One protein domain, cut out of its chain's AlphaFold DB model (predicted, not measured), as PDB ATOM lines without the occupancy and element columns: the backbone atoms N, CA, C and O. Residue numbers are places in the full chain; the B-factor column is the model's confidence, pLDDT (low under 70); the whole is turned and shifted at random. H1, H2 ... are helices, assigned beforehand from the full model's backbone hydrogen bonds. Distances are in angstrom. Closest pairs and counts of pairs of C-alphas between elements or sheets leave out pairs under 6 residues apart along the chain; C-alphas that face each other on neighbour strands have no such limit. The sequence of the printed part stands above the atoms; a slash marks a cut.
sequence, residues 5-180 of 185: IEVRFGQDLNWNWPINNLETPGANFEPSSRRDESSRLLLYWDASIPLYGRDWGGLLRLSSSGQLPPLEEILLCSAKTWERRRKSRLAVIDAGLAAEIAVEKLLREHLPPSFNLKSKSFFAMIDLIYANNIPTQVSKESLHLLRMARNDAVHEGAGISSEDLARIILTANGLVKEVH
ATOM      1  N   ILE A   5      -7.278 -29.181  11.163       71.75
ATOM      2  CA  ILE A   5      -6.478 -30.340  10.749       71.75
ATOM      3  C   ILE A   5      -5.468 -30.706  11.843       71.75
ATOM      4  O   ILE A   5      -5.423 -31.853  12.284       71.75
ATOM      5  N   GLU A   6      -4.701 -29.731  12.327       71.12
ATOM      6  CA  GLU A   6      -3.690 -29.951  13.372       71.12
ATOM      7  C   GLU A   6      -4.337 -30.400  14.687       71.12
ATOM      8  O   GLU A   6      -3.855 -31.317  15.352       71.12
ATOM      9  N   VAL A   7      -5.476 -29.801  15.037       68.94
ATOM     10  CA  VAL A   7      -6.213 -30.116  16.262       68.94
ATOM     11  C   VAL A   7      -6.865 -31.502  16.214       68.94
ATOM     12  O   VAL A   7      -6.725 -32.271  17.164       68.94
ATOM     13  N   ARG A   8      -7.566 -31.848  15.126       71.50
ATOM     14  CA  ARG A   8      -8.330 -33.107  15.037       71.50
ATOM     15  C   ARG A   8      -7.480 -34.310  14.673       71.50
ATOM     16  O   ARG A   8      -7.737 -35.399  15.172       71.50
ATOM     17  N   PHE A   9      -6.495 -34.119  13.805       67.25
ATOM     18  CA  PHE A   9      -5.715 -35.220  13.244       67.25
ATOM     19  C   PHE A   9      -4.313 -35.307  13.853       67.25
ATOM     20  O   PHE A   9      -3.554 -36.211  13.512       67.25
ATOM     21  N   GLY A  10      -3.946 -34.386  14.755       63.00
ATOM     22  CA  GLY A  10      -2.636 -34.379  15.418       63.00
ATOM     23  C   GLY A  10      -1.459 -34.154  14.461       63.00
ATOM     24  O   GLY A  10      -0.308 -34.434  14.823       63.00
ATOM     25  N   GLN A  11      -1.758 -33.685  13.244       65.25
ATOM     26  CA  GLN A  11      -0.789 -33.372  12.199       65.25
ATOM     27  C   GLN A  11      -0.012 -32.124  12.625       65.25
ATOM     28  O   GLN A  11      -0.625 -31.140  13.018       65.25
ATOM     29  N   ASP A  12       1.320 -32.150  12.568       64.25
ATOM     30  CA  ASP A  12       2.127 -30.927  12.681       64.25
ATOM     31  C   ASP A  12       2.349 -30.406  11.260       64.25
ATOM     32  O   ASP A  12       3.041 -31.049  10.470       64.25
ATOM     33  N   LEU A  13       1.712 -29.284  10.910       60.88
ATOM     34  CA  LEU A  13       1.804 -28.699   9.568       60.88
ATOM     35  C   LEU A  13       2.995 -27.739   9.419       60.88
ATOM     36  O   LEU A  13       3.122 -27.056   8.401       60.88
ATOM     37  N   ASN A  14       3.887 -27.657  10.411       58.72
ATOM     38  CA  ASN A  14       5.104 -26.870  10.272       58.72
ATOM     39  C   ASN A  14       6.070 -27.525   9.281       58.72
ATOM     40  O   ASN A  14       6.727 -28.507   9.600       58.72
ATOM     41  N   TRP A  15       6.232 -26.893   8.123       52.00
ATOM     42  CA  TRP A  15       7.125 -27.315   7.041       52.00
ATOM     43  C   TRP A  15       8.597 -27.536   7.444       52.00
ATOM     44  O   TRP A  15       9.306 -28.263   6.756       52.00
ATOM     45  N   ASN A  16       9.066 -26.943   8.550       50.06
ATOM     46  CA  ASN A  16      10.423 -27.165   9.070       50.06
ATOM     47  C   ASN A  16      10.594 -28.497   9.823       50.06
ATOM     48  O   ASN A  16      11.707 -28.825  10.232       50.06
ATOM     49  N   TRP A  17       9.511 -29.235  10.063       47.44
ATOM     50  CA  TRP A  17       9.504 -30.505  10.783       47.44
ATOM     51  C   TRP A  17       8.797 -31.553   9.915       47.44
ATOM     52  O   TRP A  17       7.745 -31.257   9.354       47.44
ATOM     53  N   PRO A  18       9.370 -32.756   9.732       44.28
ATOM     54  CA  PRO A  18       8.835 -33.724   8.782       44.28
ATOM     55  C   PRO A  18       7.383 -34.081   9.124       44.28
ATOM     56  O   PRO A  18       7.074 -34.533  10.229       44.28
ATOM     57  N   ILE A  19       6.501 -33.841   8.153       46.47
ATOM     58  CA  ILE A  19       5.081 -34.190   8.187       46.47
ATOM     59  C   ILE A  19       4.989 -35.709   8.320       46.47
ATOM     60  O   ILE A  19       5.383 -36.430   7.407       46.47
ATOM     61  N   ASN A  20       4.499 -36.203   9.457       46.69
ATOM     62  CA  ASN A  20       4.620 -37.629   9.747       46.69
ATOM     63  C   ASN A  20       3.495 -38.509   9.186       46.69
ATOM     64  O   ASN A  20       3.780 -39.676   8.993       46.69
ATOM     65  N   ASN A  21       2.275 -38.032   8.891       44.19
ATOM     66  CA  ASN A  21       1.172 -38.928   8.480       44.19
ATOM     67  C   ASN A  21       0.089 -38.242   7.611       44.19
ATOM     68  O   ASN A  21      -1.103 -38.350   7.909       44.19
ATOM     69  N   LEU A  22       0.443 -37.539   6.535       42.00
ATOM     70  CA  LEU A  22      -0.560 -37.271   5.495       42.00
ATOM     71  C   LEU A  22      -0.632 -38.505   4.590       42.00
ATOM     72  O   LEU A  22       0.352 -38.824   3.926       42.00
ATOM     73  N   GLU A  23      -1.785 -39.183   4.537       39.88
ATOM     74  CA  GLU A  23      -2.103 -39.992   3.356       39.88
ATOM     75  C   GLU A  23      -2.071 -39.032   2.173       39.88
ATOM     76  O   GLU A  23      -2.907 -38.141   2.028       39.88
ATOM     77  N   THR A  24      -1.012 -39.137   1.386       39.56
ATOM     78  CA  THR A  24      -0.792 -38.286   0.232       39.56
ATOM     79  C   THR A  24      -1.775 -38.737  -0.847       39.56
ATOM     80  O   THR A  24      -1.686 -39.886  -1.285       39.56
ATOM     81  N   PRO A  25      -2.679 -37.888  -1.369       37.75
ATOM     82  CA  PRO A  25      -3.193 -38.106  -2.708       37.75
ATOM     83  C   PRO A  25      -2.050 -37.719  -3.657       37.75
ATOM     84  O   PRO A  25      -1.946 -36.580  -4.100       37.75
ATOM     85  N   GLY A  26      -1.122 -38.649  -3.879       30.78
ATOM     86  CA  GLY A  26       0.050 -38.447  -4.729       30.78
ATOM     87  C   GLY A  26       1.242 -39.260  -4.243       30.78
ATOM     88  O   GLY A  26       1.858 -38.924  -3.242       30.78
ATOM     89  N   ALA A  27       1.549 -40.342  -4.952       32.03
ATOM     90  CA  ALA A  27       2.691 -41.209  -4.698       32.03
ATOM     91  C   ALA A  27       4.013 -40.424  -4.530       32.03
ATOM     92  O   ALA A  27       4.223 -39.431  -5.228       32.03
ATOM     93  N   ASN A  28       4.909 -40.949  -3.678       31.47
ATOM     94  CA  ASN A  28       6.361 -40.673  -3.583       31.47
ATOM     95  C   ASN A  28       6.897 -39.921  -2.344       31.47
ATOM     96  O   ASN A  28       7.985 -39.353  -2.422       31.47
ATOM     97  N   PHE A  29       6.233 -39.959  -1.184       36.38
ATOM     98  CA  PHE A  29       6.879 -39.561   0.079       36.38
ATOM     99  C   PHE A  29       7.160 -40.797   0.946       36.38
ATOM    100  O   PHE A  29       6.257 -41.326   1.587       36.38
ATOM    101  N   GLU A  30       8.403 -41.287   0.945       34.53
ATOM    102  CA  GLU A  30       8.843 -42.314   1.897       34.53
ATOM    103  C   GLU A  30       9.203 -41.642   3.234       34.53
ATOM    104  O   GLU A  30      10.117 -40.813   3.275       34.53
ATOM    105  N   PRO A  31       8.521 -41.970   4.349       42.00
ATOM    106  CA  PRO A  31       8.916 -41.483   5.664       42.00
ATOM    107  C   PRO A  31      10.313 -42.013   5.990       42.00
ATOM    108  O   PRO A  31      10.556 -43.219   5.924       42.00
ATOM    109  N   SER A  32      11.239 -41.128   6.367       37.97
ATOM    110  CA  SER A  32      12.600 -41.522   6.734       37.97
ATOM    111  C   SER A  32      12.570 -42.559   7.862       37.97
ATOM    112  O   SER A  32      12.175 -42.262   8.989       37.97
ATOM    113  N   SER A  33      13.030 -43.770   7.559       36.66
ATOM    114  CA  SER A  33      13.036 -44.980   8.391       36.66
ATOM    115  C   SER A  33      13.947 -44.929   9.628       36.66
ATOM    116  O   SER A  33      14.248 -45.956  10.233       36.66
ATOM    117  N   ARG A  34      14.385 -43.744  10.065       37.34
ATOM    118  CA  ARG A  34      15.299 -43.592  11.201       37.34
ATOM    119  C   ARG A  34      14.523 -43.460  12.513       37.34
ATOM    120  O   ARG A  34      14.503 -42.404  13.139       37.34
ATOM    121  N   ARG A  35      13.866 -44.545  12.931       40.69
ATOM    122  CA  ARG A  35      13.425 -44.703  14.325       40.69
ATOM    123  C   ARG A  35      14.620 -45.181  15.142       40.69
ATOM    124  O   ARG A  35      15.019 -46.333  15.047       40.69
ATOM    125  N   ASP A  36      15.207 -44.272  15.909       36.75
ATOM    126  CA  ASP A  36      16.193 -44.615  16.930       36.75
ATOM    127  C   ASP A  36      15.468 -45.325  18.089       36.75
ATOM    128  O   ASP A  36      14.707 -44.711  18.843       36.75
ATOM    129  N   GLU A  37      15.658 -46.642  18.193       34.19
ATOM    130  CA  GLU A  37      15.032 -47.523  19.192       34.19
ATOM    131  C   GLU A  37      15.432 -47.196  20.646       34.19
ATOM    132  O   GLU A  37      14.842 -47.727  21.590       34.19
ATOM    133  N   SER A  38      16.393 -46.289  20.855       35.44
ATOM    134  CA  SER A  38      16.862 -45.876  22.183       35.44
ATOM    135  C   SER A  38      15.969 -44.831  22.881       35.44
ATOM    136  O   SER A  38      16.117 -44.590  24.079       35.44
ATOM    137  N   SER A  39      14.975 -44.261  22.190       38.91
ATOM    138  CA  SER A  39      14.048 -43.246  22.734       38.91
ATOM    139  C   SER A  39      12.745 -43.868  23.262       38.91
ATOM    140  O   SER A  39      11.649 -43.582  22.782       38.91
ATOM    141  N   ARG A  40      12.849 -44.774  24.239       32.41
ATOM    142  CA  ARG A  40      11.758 -45.665  24.694       32.41
ATOM    143  C   ARG A  40      10.631 -45.039  25.539       32.41
ATOM    144  O   ARG A  40       9.909 -45.763  26.212       32.41
ATOM    145  N   LEU A  41      10.411 -43.730  25.446       34.44
ATOM    146  CA  LEU A  41       9.223 -43.039  25.971       34.44
ATOM    147  C   LEU A  41       8.749 -41.959  24.983       34.44
ATOM    148  O   LEU A  41       8.347 -40.868  25.370       34.44
ATOM    149  N   LEU A  42       8.786 -42.250  23.678       39.97
ATOM    150  CA  LEU A  42       7.881 -41.573  22.752       39.97
ATOM    151  C   LEU A  42       6.477 -42.015  23.138       39.97
ATOM    152  O   LEU A  42       6.042 -43.115  22.791       39.97
ATOM    153  N   LEU A  43       5.798 -41.197  23.933       39.47
ATOM    154  CA  LEU A  43       4.407 -41.447  24.241       39.47
ATOM    155  C   LEU A  43       3.678 -41.394  22.911       39.47
ATOM    156  O   LEU A  43       3.618 -40.353  22.256       39.47
ATOM    157  N   TYR A  44       3.176 -42.546  22.492       37.03
ATOM    158  CA  TYR A  44       2.313 -42.686  21.335       37.03
ATOM    159  C   TYR A  44       0.986 -41.995  21.645       37.03
ATOM    160  O   TYR A  44      -0.016 -42.641  21.935       37.03
ATOM    161  N   TRP A  45       0.978 -40.666  21.660       45.88
ATOM    162  CA  TRP A  45      -0.254 -39.921  21.792       45.88
ATOM    163  C   TRP A  45      -0.896 -39.787  20.444       45.88
ATOM    164  O   TRP A  45      -0.335 -39.086  19.604       45.88
ATOM    165  N   ASP A  46      -2.031 -40.473  20.288       48.91
ATOM    166  CA  ASP A  46      -2.877 -40.495  19.100       48.91
ATOM    167  C   ASP A  46      -2.017 -40.380  17.838       48.91
ATOM    168  O   ASP A  46      -1.828 -39.281  17.311       48.91
ATOM    169  N   ALA A  47      -1.427 -41.510  17.414       51.62
ATOM    170  CA  ALA A  47      -0.721 -41.598  16.139       51.62
ATOM    171  C   ALA A  47      -1.505 -40.781  15.113       51.62
ATOM    172  O   ALA A  47      -2.711 -40.996  14.990       51.62
ATOM    173  N   SER A  48      -0.843 -39.801  14.485       55.75
ATOM    174  CA  SER A  48      -1.533 -38.779  13.698       55.75
ATOM    175  C   SER A  48      -2.541 -39.459  12.784       55.75
ATOM    176  O   SER A  48      -2.165 -40.351  12.015       55.75
ATOM    177  N   ILE A  49      -3.814 -39.115  12.976       59.88
ATOM    178  CA  ILE A  49      -4.929 -39.834  12.372       59.88
ATOM    179  C   ILE A  49      -4.878 -39.516  10.876       59.88
ATOM    180  O   ILE A  49      -4.759 -38.335  10.521       59.88
ATOM    181  N   PRO A  50      -4.930 -40.526   9.991       62.47
ATOM    182  CA  PRO A  50      -5.029 -40.275   8.564       62.47
ATOM    183  C   PRO A  50      -6.243 -39.393   8.270       62.47
ATOM    184  O   PRO A  50      -7.343 -39.651   8.760       62.47
ATOM    185  N   LEU A  51      -6.027 -38.334   7.493       61.19
ATOM    186  CA  LEU A  51      -7.095 -37.461   7.028       61.19
ATOM    187  C   LEU A  51      -7.709 -38.074   5.767       61.19
ATOM    188  O   LEU A  51      -7.119 -37.988   4.691       61.19
ATOM    189  N   TYR A  52      -8.886 -38.688   5.885       67.88
ATOM    190  CA  TYR A  52      -9.519 -39.344   4.747       67.88
ATOM    191  C   TYR A  52     -10.270 -38.341   3.866       67.88
ATOM    192  O   TYR A  52     -10.782 -37.322   4.332       67.88
ATOM    193  N   GLY A  53     -10.443 -38.690   2.585       68.19
ATOM    194  CA  GLY A  53     -11.259 -37.939   1.618       68.19
ATOM    195  C   GLY A  53     -12.631 -37.502   2.164       68.19
ATOM    196  O   GLY A  53     -13.067 -36.376   1.940       68.19
ATOM    197  N   ARG A  54     -13.285 -38.378   2.939       68.75
ATOM    198  CA  ARG A  54     -14.603 -38.132   3.555       68.75
ATOM    199  C   ARG A  54     -14.599 -37.050   4.642       68.75
ATOM    200  O   ARG A  54     -15.620 -36.399   4.842       68.75
ATOM    201  N   ASP A  55     -13.470 -36.834   5.312       69.62
ATOM    202  CA  ASP A  55     -13.365 -35.908   6.444       69.62
ATOM    203  C   ASP A  55     -13.211 -34.449   5.969       69.62
ATOM    204  O   ASP A  55     -13.565 -33.503   6.677       69.62
ATOM    205  N   TRP A  56     -12.755 -34.252   4.724       70.75
ATOM    206  CA  TRP A  56     -12.577 -32.932   4.114       70.75
ATOM    207  C   TRP A  56     -13.867 -32.124   4.025       70.75
ATOM    208  O   TRP A  56     -13.850 -30.921   4.280       70.75
ATOM    209  N   GLY A  57     -14.996 -32.762   3.700       74.56
ATOM    210  CA  GLY A  57     -16.282 -32.067   3.602       74.56
ATOM    211  C   GLY A  57     -16.690 -31.420   4.928       74.56
ATOM    212  O   GLY A  57     -17.172 -30.289   4.948       74.56
ATOM    213  N   GLY A  58     -16.433 -32.108   6.042       74.88
ATOM    214  CA  GLY A  58     -16.673 -31.596   7.387       74.88
ATOM    215  C   GLY A  58     -15.745 -30.438   7.762       74.88
ATOM    216  O   GLY A  58     -16.203 -29.404   8.250       74.88
ATOM    217  N   LEU A  59     -14.450 -30.570   7.469       72.75
ATOM    218  CA  LEU A  59     -13.457 -29.518   7.715       72.75
ATOM    219  C   LEU A  59     -13.733 -28.243   6.909       72.75
ATOM    220  O   LEU A  59     -13.657 -27.140   7.451       72.75
ATOM    221  N   LEU A  60     -14.087 -28.387   5.630       74.00
ATOM    222  CA  LEU A  60     -14.433 -27.261   4.765       74.00
ATOM    223  C   LEU A  60     -15.695 -26.552   5.255       74.00
ATOM    224  O   LEU A  60     -15.721 -25.323   5.253       74.00
ATOM    225  N   ARG A  61     -16.702 -27.290   5.749       78.75
ATOM    226  CA  ARG A  61     -17.890 -26.692   6.380       78.75
ATOM    227  C   ARG A  61     -17.513 -25.827   7.583       78.75
ATOM    228  O   ARG A  61     -17.887 -24.657   7.599       78.75
ATOM    229  N   LEU A  62     -16.727 -26.355   8.526       78.62
ATOM    230  CA  LEU A  62     -16.265 -25.606   9.707       78.62
ATOM    231  C   LEU A  62     -15.441 -24.365   9.333       78.62
ATOM    232  O   LEU A  62     -15.608 -23.302   9.924       78.62
ATOM    233  N   SER A  63     -14.573 -24.480   8.325       73.44
ATOM    234  CA  SER A  63     -13.794 -23.338   7.839       73.44
ATOM    235  C   SER A  63     -14.678 -22.292   7.158       73.44
ATOM    236  O   SER A  63     -14.482 -21.098   7.368       73.44
ATOM    237  N   SER A  64     -15.649 -22.721   6.347       73.75
ATOM    238  CA  SER A  64     -16.553 -21.824   5.615       73.75
ATOM    239  C   SER A  64     -17.513 -21.066   6.533       73.75
ATOM    240  O   SER A  64     -17.888 -19.939   6.222       73.75
ATOM    241  N   SER A  65     -17.867 -21.643   7.686       81.19
ATOM    242  CA  SER A  65     -18.678 -20.985   8.715       81.19
ATOM    243  C   SER A  65     -17.868 -20.058   9.629       81.19
ATOM    244  O   SER A  65     -18.436 -19.449  10.535       81.19
ATOM    245  N   GLY A  66     -16.548 -19.946   9.425       75.62
ATOM    246  CA  GLY A  66     -15.655 -19.166  10.285       75.62
ATOM    247  C   GLY A  66     -15.473 -19.759  11.686       75.62
ATOM    248  O   GLY A  66     -14.957 -19.086  12.579       75.62
ATOM    249  N   GLN A  67     -15.897 -21.006  11.906       80.06
ATOM    250  CA  GLN A  67     -15.793 -21.659  13.201       80.06
ATOM    251  C   GLN A  67     -14.341 -22.071  13.458       80.06
ATOM    252  O   GLN A  67     -13.762 -22.856  12.709       80.06
ATOM    253  N   LEU A  68     -13.752 -21.567  14.541       77.75
ATOM    254  CA  LEU A  68     -12.408 -21.946  14.980       77.75
ATOM    255  C   LEU A  68     -12.456 -23.155  15.931       77.75
ATOM    256  O   LEU A  68     -13.462 -23.334  16.627       77.75
ATOM    257  N   PRO A  69     -11.385 -23.972  15.997       80.31
ATOM    258  CA  PRO A  69     -11.278 -25.001  17.022       80.31
ATOM    259  C   PRO A  69     -11.304 -24.386  18.433       80.31
ATOM    260  O   PRO A  69     -10.835 -23.256  18.611       80.31
ATOM    261  N   PRO A  70     -11.823 -25.105  19.447       86.81
ATOM    262  CA  PRO A  70     -11.762 -24.658  20.833       86.81
ATOM    263  C   PRO A  70     -10.323 -24.347  21.264       86.81
ATOM    264  O   PRO A  70      -9.385 -25.068  20.920       86.81
ATOM    265  N   LEU A  71     -10.148 -23.270  22.034       89.00
ATOM    266  CA  LEU A  71      -8.821 -22.777  22.413       89.00
ATOM    267  C   LEU A  71      -8.020 -23.817  23.208       89.00
ATOM    268  O   LEU A  71      -6.827 -23.985  22.967       89.00
ATOM    269  N   GLU A  72      -8.658 -24.548  24.118       90.88
ATOM    270  CA  GLU A  72      -8.008 -25.611  24.884       90.88
ATOM    271  C   GLU A  72      -7.509 -26.766  24.001       90.88
ATOM    272  O   GLU A  72      -6.442 -27.315  24.268       90.88
ATOM    273  N   GLU A  73      -8.210 -27.093  22.907       88.19
ATOM    274  CA  GLU A  73      -7.749 -28.107  21.954       88.19
ATOM    275  C   GLU A  73      -6.545 -27.589  21.140       88.19
ATOM    276  O   GLU A  73      -5.585 -28.328  20.906       88.19
ATOM    277  N   ILE A  74      -6.551 -26.304  20.755       87.62
ATOM    278  CA  ILE A  74      -5.429 -25.633  20.069       87.62
ATOM    279  C   ILE A  74      -4.176 -25.623  20.946       87.62
ATOM    280  O   ILE A  74      -3.078 -25.933  20.475       87.62
ATOM    281  N   LEU A  75      -4.330 -25.262  22.219       89.88
ATOM    282  CA  LEU A  75      -3.237 -25.211  23.185       89.88
ATOM    283  C   LEU A  75      -2.693 -26.607  23.472       89.88
ATOM    284  O   LEU A  75      -1.485 -26.811  23.450       89.88
ATOM    285  N   LEU A  76      -3.566 -27.600  23.637       89.38
ATOM    286  CA  LEU A  76      -3.140 -28.984  23.813       89.38
ATOM    287  C   LEU A  76      -2.390 -29.520  22.583       89.38
ATOM    288  O   LEU A  76      -1.387 -30.221  22.728       89.38
ATOM    289  N   CYS A  77      -2.844 -29.185  21.373       85.44
ATOM    290  CA  CYS A  77      -2.126 -29.503  20.138       85.44
ATOM    291  C   CYS A  77      -0.744 -28.825  20.109       85.44
ATOM    292  O   CYS A  77       0.268 -29.476  19.841       85.44
ATOM    293  N   SER A  78      -0.679 -27.545  20.478       86.44
ATOM    294  CA  SER A  78       0.574 -26.784  20.546       86.44
ATOM    295  C   SER A  78       1.548 -27.383  21.563       86.44
ATOM    296  O   SER A  78       2.716 -27.585  21.241       86.44
ATOM    297  N   ALA A  79       1.061 -27.787  22.739       88.69
ATOM    298  CA  ALA A  79       1.855 -28.451  23.765       88.69
ATOM    299  C   ALA A  79       2.511 -29.742  23.258       88.69
ATOM    300  O   ALA A  79       3.714 -29.942  23.435       88.69
ATOM    301  N   LYS A  80       1.736 -30.589  22.566       83.25
ATOM    302  CA  LYS A  80       2.236 -31.817  21.925       83.25
ATOM    303  C   LYS A  80       3.301 -31.498  20.875       83.25
ATOM    304  O   LYS A  80       4.338 -32.151  20.816       83.25
ATOM    305  N   THR A  81       3.083 -30.462  20.073       80.12
ATOM    306  CA  THR A  81       4.064 -30.003  19.084       80.12
ATOM    307  C   THR A  81       5.355 -29.505  19.742       80.12
ATOM    308  O   THR A  81       6.449 -29.822  19.272       80.12
ATOM    309  N   TRP A  82       5.275 -28.769  20.851       83.69
ATOM    310  CA  TRP A  82       6.458 -28.321  21.588       83.69
ATOM    311  C   TRP A  82       7.237 -29.465  22.225       83.69
ATOM    312  O   TRP A  82       8.469 -29.426  22.217       83.69
ATOM    313  N   GLU A  83       6.546 -30.485  22.731       84.19
ATOM    314  CA  GLU A  83       7.163 -31.698  23.271       84.19
ATOM    315  C   GLU A  83       7.997 -32.412  22.200       84.19
ATOM    316  O   GLU A  83       9.200 -32.597  22.399       84.19
ATOM    317  N   ARG A  84       7.432 -32.642  21.006       77.06
ATOM    318  CA  ARG A  84       8.154 -33.242  19.864       77.06
ATOM    319  C   ARG A  84       9.397 -32.441  19.470       77.06
ATOM    320  O   ARG A  84      10.404 -33.002  19.041       77.06
ATOM    321  N   ARG A  85       9.349 -31.117  19.647       77.00
ATOM    322  CA  ARG A  85      10.462 -30.185  19.386       77.00
ATOM    323  C   ARG A  85      11.422 -30.023  20.565       77.00
ATOM    324  O   ARG A  85      12.303 -29.162  20.517       77.00
ATOM    325  N   ARG A  86      11.260 -30.821  21.627       80.31
ATOM    326  CA  ARG A  86      12.056 -30.779  22.864       80.31
ATOM    327  C   ARG A  86      12.054 -29.395  23.527       80.31
ATOM    328  O   ARG A  86      13.048 -28.958  24.104       80.31
ATOM    329  N   LYS A  87      10.937 -28.671  23.425       83.88
ATOM    330  CA  LYS A  87      10.704 -27.369  24.070       83.88
ATOM    331  C   LYS A  87       9.811 -27.547  25.295       83.88
ATOM    332  O   LYS A  87       8.707 -27.011  25.351       83.88
ATOM    333  N   SER A  88      10.311 -28.273  26.293       87.81
ATOM    334  CA  SER A  88       9.531 -28.725  27.452       87.81
ATOM    335  C   SER A  88       8.832 -27.593  28.203       87.81
ATOM    336  O   SER A  88       7.658 -27.715  28.529       87.81
ATOM    337  N   ARG A  89       9.498 -26.448  28.405       88.62
ATOM    338  CA  ARG A  89       8.888 -25.287  29.074       88.62
ATOM    339  C   ARG A  89       7.640 -24.774  28.346       88.62
ATOM    340  O   ARG A  89       6.622 -24.531  28.983       88.62
ATOM    341  N   LEU A  90       7.713 -24.625  27.021       89.31
ATOM    342  CA  LEU A  90       6.571 -24.183  26.211       89.31
ATOM    343  C   LEU A  90       5.463 -25.240  26.207       89.31
ATOM    344  O   LEU A  90       4.293 -24.896  26.335       89.31
ATOM    345  N   ALA A  91       5.838 -26.519  26.142       90.31
ATOM    346  CA  ALA A  91       4.890 -27.623  26.221       90.31
ATOM    347  C   ALA A  91       4.100 -27.618  27.541       90.31
ATOM    348  O   ALA A  91       2.880 -27.756  27.520       90.31
ATOM    349  N   VAL A  92       4.770 -27.400  28.681       92.38
ATOM    350  CA  VAL A  92       4.116 -27.306  29.998       92.38
ATOM    351  C   VAL A  92       3.196 -26.090  30.087       92.38
ATOM    352  O   VAL A  92       2.089 -26.215  30.606       92.38
ATOM    353  N   ILE A  93       3.621 -24.926  29.584       91.50
ATOM    354  CA  ILE A  93       2.798 -23.707  29.603       91.50
ATOM    355  C   ILE A  93       1.508 -23.921  28.806       91.50
ATOM    356  O   ILE A  93       0.422 -23.680  29.333       91.50
ATOM    357  N   ASP A  94       1.617 -24.424  27.576       92.62
ATOM    358  CA  ASP A  94       0.459 -24.634  26.706       92.62
ATOM    359  C   ASP A  94      -0.465 -25.738  27.252       92.62
ATOM    360  O   ASP A  94      -1.683 -25.561  27.281       92.62
ATOM    361  N   ALA A  95       0.088 -26.846  27.767       93.38
ATOM    362  CA  ALA A  95      -0.700 -27.907  28.401       93.38
ATOM    363  C   ALA A  95      -1.405 -27.412  29.673       93.38
ATOM    364  O   ALA A  95      -2.572 -27.725  29.906       93.38
ATOM    365  N   GLY A  96      -0.710 -26.611  30.482       93.81
ATOM    366  CA  GLY A  96      -1.251 -26.000  31.689       93.81
ATOM    367  C   GLY A  96      -2.399 -25.042  31.388       93.81
ATOM    368  O   GLY A  96      -3.429 -25.109  32.054       93.81
ATOM    369  N   LEU A  97      -2.266 -24.199  30.363       93.25
ATOM    370  CA  LEU A  97      -3.331 -23.280  29.959       93.25
ATOM    371  C   LEU A  97      -4.536 -24.023  29.363       93.25
ATOM    372  O   LEU A  97      -5.677 -23.677  29.666       93.25
ATOM    373  N   ALA A  98      -4.302 -25.074  28.569       94.31
ATOM    374  CA  ALA A  98      -5.373 -25.941  28.076       94.31
ATOM    375  C   ALA A  98      -6.173 -26.556  29.236       94.31
ATOM    376  O   ALA A  98      -7.404 -26.516  29.242       94.31
ATOM    377  N   ALA A  99      -5.472 -27.075  30.244       94.88
ATOM    378  CA  ALA A  99      -6.088 -27.644  31.432       94.88
ATOM    379  C   ALA A  99      -6.811 -26.600  32.294       94.88
ATOM    380  O   ALA A  99      -7.868 -26.901  32.834       94.88
ATOM    381  N   GLU A 100      -6.281 -25.383  32.412       93.62
ATOM    382  CA  GLU A 100      -6.916 -24.283  33.148       93.62
ATOM    383  C   GLU A 100      -8.287 -23.932  32.551       93.62
ATOM    384  O   GLU A 100      -9.281 -23.878  33.277       93.62
ATOM    385  N   ILE A 101      -8.363 -23.807  31.223       93.50
ATOM    386  CA  ILE A 101      -9.623 -23.576  30.502       93.50
ATOM    387  C   ILE A 101     -10.579 -24.763  30.675       93.50
ATOM    388  O   ILE A 101     -11.776 -24.568  30.894       93.50
ATOM    389  N   ALA A 102     -10.071 -25.996  30.577       93.88
ATOM    390  CA  ALA A 102     -10.889 -27.194  30.741       93.88
ATOM    391  C   ALA A 102     -11.457 -27.310  32.164       93.88
ATOM    392  O   ALA A 102     -12.650 -27.533  32.335       93.88
ATOM    393  N   VAL A 103     -10.647 -27.062  33.192       93.69
ATOM    394  CA  VAL A 103     -11.104 -27.020  34.586       93.69
ATOM    395  C   VAL A 103     -12.156 -25.931  34.782       93.69
ATOM    396  O   VAL A 103     -13.180 -26.189  35.408       93.69
ATOM    397  N   GLU A 104     -11.960 -24.732  34.227       93.44
ATOM    398  CA  GLU A 104     -12.968 -23.673  34.314       93.44
ATOM    399  C   GLU A 104     -14.305 -24.122  33.702       93.44
ATOM    400  O   GLU A 104     -15.358 -23.933  34.313       93.44
ATOM    401  N   LYS A 105     -14.273 -24.744  32.516       92.69
ATOM    402  CA  LYS A 105     -15.466 -25.289  31.848       92.69
ATOM    403  C   LYS A 105     -16.149 -26.357  32.699       92.69
ATOM    404  O   LYS A 105     -17.351 -26.251  32.927       92.69
ATOM    405  N   LEU A 106     -15.386 -27.309  33.230       92.69
ATOM    406  CA  LEU A 106     -15.895 -28.367  34.100       92.69
ATOM    407  C   LEU A 106     -16.571 -27.793  35.355       92.69
ATOM    408  O   LEU A 106     -17.678 -28.194  35.715       92.69
ATOM    409  N   LEU A 107     -15.934 -26.814  36.005       93.31
ATOM    410  CA  LEU A 107     -16.484 -26.147  37.184       93.31
ATOM    411  C   LEU A 107     -17.776 -25.389  36.860       93.31
ATOM    412  O   LEU A 107     -18.701 -25.416  37.664       93.31
ATOM    413  N   ARG A 108     -17.877 -24.740  35.693       92.31
ATOM    414  CA  ARG A 108     -19.109 -24.052  35.264       92.31
ATOM    415  C   ARG A 108     -20.288 -24.999  35.053       92.31
ATOM    416  O   ARG A 108     -21.423 -24.561  35.197       92.31
ATOM    417  N   GLU A 109     -20.036 -26.256  34.702       91.50
ATOM    418  CA  GLU A 109     -21.095 -27.259  34.539       91.50
ATOM    419  C   GLU A 109     -21.624 -27.787  35.880       91.50
ATOM    420  O   GLU A 109     -22.779 -28.196  35.960       91.50
ATOM    421  N   HIS A 110     -20.807 -27.745  36.938       92.12
ATOM    422  CA  HIS A 110     -21.132 -28.345  38.238       92.12
ATOM    423  C   HIS A 110     -21.452 -27.327  39.339       92.12
ATOM    424  O   HIS A 110     -22.099 -27.673  40.327       92.12
ATOM    425  N   LEU A 111     -20.997 -26.080  39.205       91.69
ATOM    426  CA  LEU A 111     -21.207 -25.029  40.197       91.69
ATOM    427  C   LEU A 111     -22.339 -24.073  39.788       91.69
ATOM    428  O   LEU A 111     -22.609 -23.891  38.601       91.69
ATOM    429  N   PRO A 112     -22.986 -23.398  40.759       90.06
ATOM    430  CA  PRO A 112     -23.994 -22.388  40.464       90.06
ATOM    431  C   PRO A 112     -23.449 -21.264  39.559       90.06
ATOM    432  O   PRO A 112     -22.325 -20.809  39.778       90.06
ATOM    433  N   PRO A 113     -24.251 -20.715  38.624       87.06
ATOM    434  CA  PRO A 113     -23.819 -19.636  37.724       87.06
ATOM    435  C   PRO A 113     -23.354 -18.356  38.436       87.06
ATOM    436  O   PRO A 113     -22.623 -17.552  37.862       87.06
ATOM    437  N   SER A 114     -23.786 -18.155  39.684       84.94
ATOM    438  CA  SER A 114     -23.375 -17.040  40.542       84.94
ATOM    439  C   SER A 114     -21.949 -17.180  41.088       84.94
ATOM    440  O   SER A 114     -21.411 -16.221  41.643       84.94
ATOM    441  N   PHE A 115     -21.319 -18.350  40.943       87.31
ATOM    442  CA  PHE A 115     -19.967 -18.590  41.425       87.31
ATOM    443  C   PHE A 115     -18.933 -17.902  40.522       87.31
ATOM    444  O   PHE A 115     -18.780 -18.224  39.342       87.31
ATOM    445  N   ASN A 116     -18.183 -16.945  41.074       87.12
ATOM    446  CA  ASN A 116     -17.184 -16.204  40.307       87.12
ATOM    447  C   ASN A 116     -15.872 -16.993  40.172       87.12
ATOM    448  O   ASN A 116     -15.020 -16.961  41.062       87.12
ATOM    449  N   LEU A 117     -15.705 -17.666  39.033       87.81
ATOM    450  CA  LEU A 117     -14.472 -18.377  38.680       87.81
ATOM    451  C   LEU A 117     -13.378 -17.458  38.115       87.81
ATOM    452  O   LEU A 117     -12.203 -17.765  38.266       87.81
ATOM    453  N   LYS A 118     -13.729 -16.307  37.524       81.19
ATOM    454  CA  LYS A 118     -12.771 -15.445  36.799       81.19
ATOM    455  C   LYS A 118     -11.661 -14.869  37.678       81.19
ATOM    456  O   LYS A 118     -10.604 -14.515  37.174       81.19
ATOM    457  N   SER A 119     -11.910 -14.725  38.978       81.88
ATOM    458  CA  SER A 119     -10.928 -14.217  39.942       81.88
ATOM    459  C   SER A 119     -10.122 -15.322  40.629       81.88
ATOM    460  O   SER A 119      -9.275 -15.028  41.474       81.88
ATOM    461  N   LYS A 120     -10.394 -16.595  40.323       86.44
ATOM    462  CA  LYS A 120      -9.724 -17.729  40.953       86.44
ATOM    463  C   LYS A 120      -8.479 -18.096  40.161       86.44
ATOM    464  O   LYS A 120      -8.528 -18.308  38.959       86.44
ATOM    465  N   SER A 121      -7.361 -18.225  40.870       88.62
ATOM    466  CA  SER A 121      -6.163 -18.870  40.323       88.62
ATOM    467  C   SER A 121      -6.469 -20.315  39.918       88.62
ATOM    468  O   SER A 121      -7.301 -20.958  40.567       88.62
ATOM    469  N   PHE A 122      -5.703 -20.871  38.977       87.88
ATOM    470  CA  PHE A 122      -5.759 -22.295  38.629       87.88
ATOM    471  C   PHE A 122      -5.686 -23.228  39.853       87.88
ATOM    472  O   PHE A 122      -6.407 -24.219  39.936       87.88
ATOM    473  N   PHE A 123      -4.885 -22.859  40.855       88.06
ATOM    474  CA  PHE A 123      -4.721 -23.598  42.108       88.06
ATOM    475  C   PHE A 123      -6.047 -23.697  42.867       88.06
ATOM    476  O   PHE A 123      -6.517 -24.790  43.171       88.06
ATOM    477  N   ALA A 124      -6.680 -22.545  43.090       90.38
ATOM    478  CA  ALA A 124      -7.985 -22.459  43.730       90.38
ATOM    479  C   ALA A 124      -9.084 -23.181  42.933       90.38
ATOM    480  O   ALA A 124     -10.002 -23.728  43.534       90.38
ATOM    481  N   MET A 125      -9.006 -23.202  41.599       91.56
ATOM    482  CA  MET A 125      -9.951 -23.959  40.773       91.56
ATOM    483  C   MET A 125      -9.797 -25.476  40.953       91.56
ATOM    484  O   MET A 125     -10.795 -26.168  41.128       91.56
ATOM    485  N   ILE A 126      -8.566 -25.994  41.003       90.44
ATOM    486  CA  ILE A 126      -8.314 -27.406  41.329       90.44
ATOM    487  C   ILE A 126      -8.824 -27.742  42.738       90.44
ATOM    488  O   ILE A 126      -9.472 -28.768  42.933       90.44
ATOM    489  N   ASP A 127      -8.591 -26.866  43.718       91.38
ATOM    490  CA  ASP A 127      -9.070 -27.086  45.088       91.38
ATOM    491  C   ASP A 127     -10.612 -27.145  45.148       91.38
ATOM    492  O   ASP A 127     -11.171 -27.920  45.928       91.38
ATOM    493  N   LEU A 128     -11.315 -26.397  44.283       92.00
ATOM    494  CA  LEU A 128     -12.776 -26.462  44.155       92.00
ATOM    495  C   LEU A 128     -13.275 -27.793  43.589       92.00
ATOM    496  O   LEU A 128     -14.330 -28.248  44.033       92.00
ATOM    497  N   ILE A 129     -12.543 -28.424  42.663       90.56
ATOM    498  CA  ILE A 129     -12.882 -29.769  42.164       90.56
ATOM    499  C   ILE A 129     -12.944 -30.742  43.344       90.56
ATOM    500  O   ILE A 129     -13.943 -31.441  43.521       90.56
ATOM    501  N   TYR A 130     -11.917 -30.733  44.199       88.25
ATOM    502  CA  TYR A 130     -11.859 -31.623  45.358       88.25
ATOM    503  C   TYR A 130     -12.898 -31.279  46.419       88.25
ATOM    504  O   TYR A 130     -13.584 -32.169  46.911       88.25
ATOM    505  N   ALA A 131     -13.039 -29.996  46.766       89.75
ATOM    506  CA  ALA A 131     -13.957 -29.560  47.817       89.75
ATOM    507  C   ALA A 131     -15.423 -29.897  47.502       89.75
ATOM    508  O   ALA A 131     -16.210 -30.119  48.419       89.75
ATOM    509  N   ASN A 132     -15.780 -29.952  46.216       89.81
ATOM    510  CA  ASN A 132     -17.138 -30.241  45.759       89.81
ATOM    511  C   ASN A 132     -17.313 -31.677  45.236       89.81
ATOM    512  O   ASN A 132     -18.379 -31.990  44.714       89.81
ATOM    513  N   ASN A 133     -16.302 -32.547  45.374       89.25
ATOM    514  CA  ASN A 133     -16.306 -33.920  44.851       89.25
ATOM    515  C   ASN A 133     -16.733 -34.001  43.373       89.25
ATOM    516  O   ASN A 133     -17.500 -34.886  42.986       89.25
ATOM    517  N   ILE A 134     -16.261 -33.060  42.551       89.62
ATOM    518  CA  ILE A 134     -16.579 -33.040  41.122       89.62
ATOM    519  C   ILE A 134     -15.865 -34.226  40.461       89.62
ATOM    520  O   ILE A 134     -14.652 -34.370  40.641       89.62
ATOM    521  N   PRO A 135     -16.585 -35.094  39.730       86.62
ATOM    522  CA  PRO A 135     -15.988 -36.272  39.117       86.62
ATOM    523  C   PRO A 135     -15.009 -35.870  38.007       86.62
ATOM    524  O   PRO A 135     -15.371 -35.126  37.100       86.62
ATOM    525  N   THR A 136     -13.789 -36.408  38.066       86.69
ATOM    526  CA  THR A 136     -12.750 -36.256  37.035       86.69
ATOM    527  C   THR A 136     -12.126 -37.610  36.715       86.69
ATOM    528  O   THR A 136     -11.949 -38.445  37.602       86.69
ATOM    529  N   GLN A 137     -11.746 -37.837  35.460       85.81
ATOM    530  CA  GLN A 137     -10.998 -39.026  35.029       85.81
ATOM    531  C   GLN A 137      -9.503 -38.916  35.350       85.81
ATOM    532  O   GLN A 137      -8.784 -39.914  35.334       85.81
ATOM    533  N   VAL A 138      -9.021 -37.708  35.648       88.88
ATOM    534  CA  VAL A 138      -7.638 -37.459  36.063       88.88
ATOM    535  C   VAL A 138      -7.449 -37.644  37.570       88.88
ATOM    536  O   VAL A 138      -8.311 -37.275  38.368       88.88
ATOM    537  N   SER A 139      -6.301 -38.201  37.973       88.50
ATOM    538  CA  SER A 139      -5.989 -38.416  39.392       88.50
ATOM    539  C   SER A 139      -5.607 -37.116  40.105       88.50
ATOM    540  O   SER A 139      -5.118 -36.158  39.495       88.50
ATOM    541  N   LYS A 140      -5.773 -37.101  41.433       85.75
ATOM    542  CA  LYS A 140      -5.388 -35.967  42.283       85.75
ATOM    543  C   LYS A 140      -3.895 -35.656  42.182       85.75
ATOM    544  O   LYS A 140      -3.507 -34.497  42.078       85.75
ATOM    545  N   GLU A 141      -3.063 -36.689  42.171       89.12
ATOM    546  CA  GLU A 141      -1.608 -36.583  42.048       89.12
ATOM    547  C   GLU A 141      -1.220 -35.962  40.703       89.12
ATOM    548  O   GLU A 141      -0.349 -35.100  40.644       89.12
ATOM    549  N   SER A 142      -1.915 -36.349  39.631       90.44
ATOM    550  CA  SER A 142      -1.669 -35.855  38.274       90.44
ATOM    551  C   SER A 142      -2.029 -34.370  38.136       90.44
ATOM    552  O   SER A 142      -1.259 -33.579  37.591       90.44
ATOM    553  N   LEU A 143      -3.162 -33.961  38.716       88.81
ATOM    554  CA  LEU A 143      -3.565 -32.556  38.820       88.81
ATOM    555  C   LEU A 143      -2.582 -31.731  39.662       88.81
ATOM    556  O   LEU A 143      -2.269 -30.594  39.307       88.81
ATOM    557  N   HIS A 144      -2.070 -32.298  40.756       89.06
ATOM    558  CA  HIS A 144      -1.070 -31.637  41.588       89.06
ATOM    559  C   HIS A 144       0.265 -31.452  40.851       89.06
ATOM    560  O   HIS A 144       0.834 -30.361  40.888       89.06
ATOM    561  N   LEU A 145       0.728 -32.471  40.119       91.19
ATOM    562  CA  LEU A 145       1.927 -32.389  39.283       91.19
ATOM    563  C   LEU A 145       1.792 -31.296  38.214       91.19
ATOM    564  O   LEU A 145       2.662 -30.437  38.095       91.19
ATOM    565  N   LEU A 146       0.678 -31.291  37.478       91.00
ATOM    566  CA  LEU A 146       0.364 -30.276  36.470       91.00
ATOM    567  C   LEU A 146       0.362 -28.859  37.060       91.00
ATOM    568  O   LEU A 146       0.932 -27.935  36.479       91.00
ATOM    569  N   ARG A 147      -0.263 -28.698  38.231       88.50
ATOM    570  CA  ARG A 147      -0.326 -27.440  38.981       88.50
ATOM    571  C   ARG A 147       1.068 -26.912  39.325       88.50
ATOM    572  O   ARG A 147       1.334 -25.736  39.077       88.50
ATOM    573  N   MET A 148       1.930 -27.756  39.889       89.75
ATOM    574  CA  MET A 148       3.300 -27.381  40.256       89.75
ATOM    575  C   MET A 148       4.126 -27.050  39.017       89.75
ATOM    576  O   MET A 148       4.608 -25.930  38.886       89.75
ATOM    577  N   ALA A 149       4.160 -27.952  38.037       88.94
ATOM    578  CA  ALA A 149       4.965 -27.774  36.838       88.94
ATOM    579  C   ALA A 149       4.580 -26.535  36.017       88.94
ATOM    580  O   ALA A 149       5.457 -25.861  35.483       88.94
ATOM    581  N   ARG A 150       3.286 -26.195  35.917       87.25
ATOM    582  CA  ARG A 150       2.840 -24.963  35.243       87.25
ATOM    583  C   ARG A 150       3.339 -23.724  35.975       87.25
ATOM    584  O   ARG A 150       3.792 -22.784  35.327       87.25
ATOM    585  N   ASN A 151       3.224 -23.703  37.301       85.94
ATOM    586  CA  ASN A 151       3.701 -22.584  38.105       85.94
ATOM    587  C   ASN A 151       5.216 -22.410  37.953       85.94
ATOM    588  O   ASN A 151       5.675 -21.308  37.652       85.94
ATOM    589  N   ASP A 152       5.953 -23.514  38.045       86.44
ATOM    590  CA  ASP A 152       7.400 -23.524  37.879       86.44
ATOM    591  C   ASP A 152       7.767 -23.068  36.471       86.44
ATOM    592  O   ASP A 152       8.483 -22.095  36.337       86.44
ATOM    593  N   ALA A 153       7.189 -23.625  35.405       85.81
ATOM    594  CA  ALA A 153       7.504 -23.222  34.030       85.81
ATOM    595  C   ALA A 153       7.249 -21.726  33.740       85.81
ATOM    596  O   ALA A 153       7.937 -21.126  32.903       85.81
ATOM    597  N   VAL A 154       6.263 -21.108  34.401       79.88
ATOM    598  CA  VAL A 154       5.969 -19.673  34.254       79.88
ATOM    599  C   VAL A 154       7.002 -18.812  34.983       79.88
ATOM    600  O   VAL A 154       7.441 -17.812  34.410       79.88
ATOM    601  N   HIS A 155       7.409 -19.194  36.194       77.12
ATOM    602  CA  HIS A 155       8.241 -18.365  37.076       77.12
ATOM    603  C   HIS A 155       9.733 -18.717  37.052       77.12
ATOM    604  O   HIS A 155      10.580 -17.829  37.113       77.12
ATOM    605  N   GLU A 156      10.056 -19.994  36.914       62.44
ATOM    606  CA  GLU A 156      11.393 -20.563  36.989       62.44
ATOM    607  C   GLU A 156      11.724 -21.321  35.691       62.44
ATOM    608  O   GLU A 156      10.914 -22.017  35.082       62.44
ATOM    609  N   GLY A 157      12.957 -21.187  35.204       59.97
ATOM    610  CA  GLY A 157      13.413 -21.895  34.001       59.97
ATOM    611  C   GLY A 157      13.704 -23.382  34.227       59.97
ATOM    612  O   GLY A 157      14.481 -23.951  33.460       59.97
ATOM    613  N   ALA A 158      13.176 -23.989  35.295       61.25
ATOM    614  CA  ALA A 158      13.551 -25.326  35.729       61.25
ATOM    615  C   ALA A 158      13.230 -26.378  34.655       61.25
ATOM    616  O   ALA A 158      12.175 -26.366  34.015       61.25
ATOM    617  N   GLY A 159      14.183 -27.284  34.435       68.44
ATOM    618  CA  GLY A 159      14.011 -28.401  33.516       68.44
ATOM    619  C   GLY A 159      13.023 -29.412  34.086       68.44
ATOM    620  O   GLY A 159      13.153 -29.824  35.233       68.44
ATOM    621  N   ILE A 160      12.059 -29.828  33.270       83.94
ATOM    622  CA  ILE A 160      11.138 -30.918  33.590       83.94
ATOM    623  C   ILE A 160      11.623 -32.222  32.953       83.94
ATOM    624  O   ILE A 160      12.124 -32.212  31.823       83.94
ATOM    625  N   SER A 161      11.477 -33.339  33.667       84.75
ATOM    626  CA  SER A 161      11.789 -34.659  33.121       84.75
ATOM    627  C   SER A 161      10.845 -35.002  31.958       84.75
ATOM    628  O   SER A 161       9.697 -34.555  31.917       84.75
ATOM    629  N   SER A 162      11.304 -35.810  30.999       82.19
ATOM    630  CA  SER A 162      10.445 -36.251  29.888       82.19
ATOM    631  C   SER A 162       9.238 -37.059  30.377       82.19
ATOM    632  O   SER A 162       8.170 -36.985  29.777       82.19
ATOM    633  N   GLU A 163       9.387 -37.800  31.477       84.44
ATOM    634  CA  GLU A 163       8.300 -38.573  32.084       84.44
ATOM    635  C   GLU A 163       7.253 -37.670  32.753       84.44
ATOM    636  O   GLU A 163       6.054 -37.885  32.593       84.44
ATOM    637  N   ASP A 164       7.669 -36.623  33.462       88.19
ATOM    638  CA  ASP A 164       6.718 -35.693  34.076       88.19
ATOM    639  C   ASP A 164       6.020 -34.843  33.017       88.19
ATOM    640  O   ASP A 164       4.806 -34.643  33.085       88.19
ATOM    641  N   LEU A 165       6.750 -34.414  31.982       89.19
ATOM    642  CA  LEU A 165       6.162 -33.732  30.831       89.19
ATOM    643  C   LEU A 165       5.087 -34.598  30.164       89.19
ATOM    644  O   LEU A 165       4.005 -34.107  29.838       89.19
ATOM    645  N   ALA A 166       5.358 -35.895  30.022       85.69
ATOM    646  CA  ALA A 166       4.384 -36.861  29.553       85.69
ATOM    647  C   ALA A 166       3.111 -36.852  30.397       85.69
ATOM    648  O   ALA A 166       2.008 -36.668  29.892       85.69
ATOM    649  N   ARG A 167       3.258 -37.033  31.709       89.25
ATOM    650  CA  ARG A 167       2.129 -37.103  32.644       89.25
ATOM    651  C   ARG A 167       1.312 -35.812  32.633       89.25
ATOM    652  O   ARG A 167       0.085 -35.858  32.680       89.25
ATOM    653  N   ILE A 168       1.964 -34.664  32.496       92.38
ATOM    654  CA  ILE A 168       1.321 -33.348  32.383       92.38
ATOM    655  C   ILE A 168       0.450 -33.262  31.140       92.38
ATOM    656  O   ILE A 168      -0.722 -32.897  31.238       92.38
ATOM    657  N   ILE A 169       0.991 -33.635  29.979       91.31
ATOM    658  CA  ILE A 169       0.220 -33.628  28.736       91.31
ATOM    659  C   ILE A 169      -0.944 -34.637  28.844       91.31
ATOM    660  O   ILE A 169      -2.028 -34.339  28.342       91.31
ATOM    661  N   LEU A 170      -0.782 -35.778  29.546       89.62
ATOM    662  CA  LEU A 170      -1.832 -36.808  29.774       89.62
ATOM    663  C   LEU A 170      -2.972 -36.209  30.564       89.62
ATOM    664  O   LEU A 170      -4.133 -36.321  30.171       89.62
ATOM    665  N   THR A 171      -2.611 -35.523  31.636       92.56
ATOM    666  CA  THR A 171      -3.550 -34.855  32.526       92.56
ATOM    667  C   THR A 171      -4.338 -33.786  31.773       92.56
ATOM    668  O   THR A 171      -5.566 -33.800  31.796       92.56
ATOM    669  N   ALA A 172      -3.653 -32.905  31.036       93.06
ATOM    670  CA  ALA A 172      -4.311 -31.869  30.242       93.06
ATOM    671  C   ALA A 172      -5.237 -32.469  29.172       93.06
ATOM    672  O   ALA A 172      -6.365 -32.016  29.000       93.06
ATOM    673  N   ASN A 173      -4.799 -33.525  28.486       90.56
ATOM    674  CA  ASN A 173      -5.599 -34.218  27.480       90.56
ATOM    675  C   ASN A 173      -6.847 -34.888  28.071       90.56
ATOM    676  O   ASN A 173      -7.896 -34.845  27.433       90.56
ATOM    677  N   GLY A 174      -6.748 -35.491  29.259       89.56
ATOM    678  CA  GLY A 174      -7.896 -36.055  29.976       89.56
ATOM    679  C   GLY A 174      -8.944 -34.988  30.283       89.56
ATOM    680  O   GLY A 174     -10.086 -35.114  29.857       89.56
ATOM    681  N   LEU A 175      -8.517 -33.877  30.894       91.62
ATOM    682  CA  LEU A 175      -9.394 -32.747  31.215       91.62
ATOM    683  C   LEU A 175     -10.056 -32.137  29.974       91.62
ATOM    684  O   LEU A 175     -11.253 -31.865  29.980       91.62
ATOM    685  N   VAL A 176      -9.300 -31.937  28.889       91.00
ATOM    686  CA  VAL A 176      -9.852 -31.405  27.632       91.00
ATOM    687  C   VAL A 176     -10.881 -32.367  27.033       91.00
ATOM    688  O   VAL A 176     -11.930 -31.919  26.578       91.00
ATOM    689  N   LYS A 177     -10.629 -33.683  27.065       87.44
ATOM    690  CA  LYS A 177     -11.594 -34.687  26.589       87.44
ATOM    691  C   LYS A 177     -12.872 -34.726  27.434       87.44
ATOM    692  O   LYS A 177     -13.925 -35.001  26.876       87.44
ATOM    693  N   GLU A 178     -12.797 -34.437  28.734       87.44
ATOM    694  CA  GLU A 178     -13.971 -34.391  29.620       87.44
ATOM    695  C   GLU A 178     -14.935 -33.256  29.265       87.44
ATOM    696  O   GLU A 178     -16.149 -33.452  29.290       87.44
ATOM    697  N   VAL A 179     -14.413 -32.083  28.902       87.06
ATOM    698  CA  VAL A 179     -15.246 -30.907  28.585       87.06
ATOM    699  C   VAL A 179     -15.590 -30.778  27.107       87.06
ATOM    700  O   VAL A 179     -16.423 -29.949  26.724       87.06
ATOM    701  N   HIS A 180     -14.943 -31.567  26.251       80.69
ATOM    702  CA  HIS A 180     -15.188 -31.516  24.822       80.69
ATOM    703  C   HIS A 180     -16.376 -32.391  24.426       80.69
ATOM    704  O   HIS A 180     -16.360 -33.613  24.564       80.69
TER     705      HIS A 180
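Overview. This is residues 5 to 180 of the 185 residues of the protein "DUF4145 domain-containing protein" of Kocuria rhizophila (UniProt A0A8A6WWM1). Look for a bundle of three helices, H3, H4 and H7, in the middle of the model, with H5 and H6 packed slantwise on one side of it. On the other side the short H1 packs on H3, a long loop of residues 10 to 52 makes a wide excursion, and H2 lies off the bundle; residues 33 to 40 and 60 to 66 stick out. The printed part has 176 residues with seven named helices, H1 to H7 in chain order, and no named strand: all helix. It is compact, with a radius of gyration of the C-alphas of 18.0 A and spans of 56 by 43 by 25 A.

Arrangement. Start at H1, residues 5 to 9, which touches residues 73 to 77 alone of H3, residues 71 to 84; the closest C-alphas, of Val 7 and Cys 77, are 5.7 A apart. H2, residues 53 to 64, touches no helix. Next find the hub, H4, residues 88 to 110, which forms a helical hairpin with H3 at a shallow tilt of 26 degrees, opposite ways, closest at the C-alphas of Ala 79 and Ala 91, 4.0 A apart. With residues 100 to 107 alone, H4 touches H5, residues 122 to 131, at a steep tilt of 43 degrees, the same way, closest at the C-alphas of Glu 100 and Phe 122, 5.9 A. With residues 89 to 96 alone, H4 touches H6, residues 140 to 155, at a steep tilt of 53 degrees, closest at the C-alphas of Gly 96 and Arg 150, 5.5 A. H5 and H6, a helical hairpin, only just touch, with 3 pairs of C-alphas within 8 A, closest at Phe 123 and Arg 147, 6.6 A. H7, residues 162 to 179, touches H4 at a shallow tilt of 27 degrees, the same way, closest at the C-alphas of Ala 99 and Ala 172, 4.7 A. Every O i to N i+4 pair is within hydrogen-bond range in H1, H3, H4, H5, H6 and H7, and 6 of 8 are in H2.

Along the chain. Find C-alpha 5 at (-6.478, -30.340, 10.749), where H1 begins; it is 5.5 A long. H2 is 17.4 A long, H3 20.1 A, H5 14.3 A and H6 22.9 A. C-alpha 88 at (9.531, -28.725, 27.452) begins H4, 32.5 A long. H7, 26.3 A long, ends at C-alpha 179, (-15.246, -30.907, 28.585).

Size, cuts and confidence. The C-alphas of Asn 28 and Ser 114 are the two farthest apart, 58.2 A. The printed part has no cut. The links H1 to H2 and H4 to H5 are long. The mean pLDDT of the printed part is 75.5; look for values under 70 at residue 7, residues 9 to 55 and residues 156 to 159.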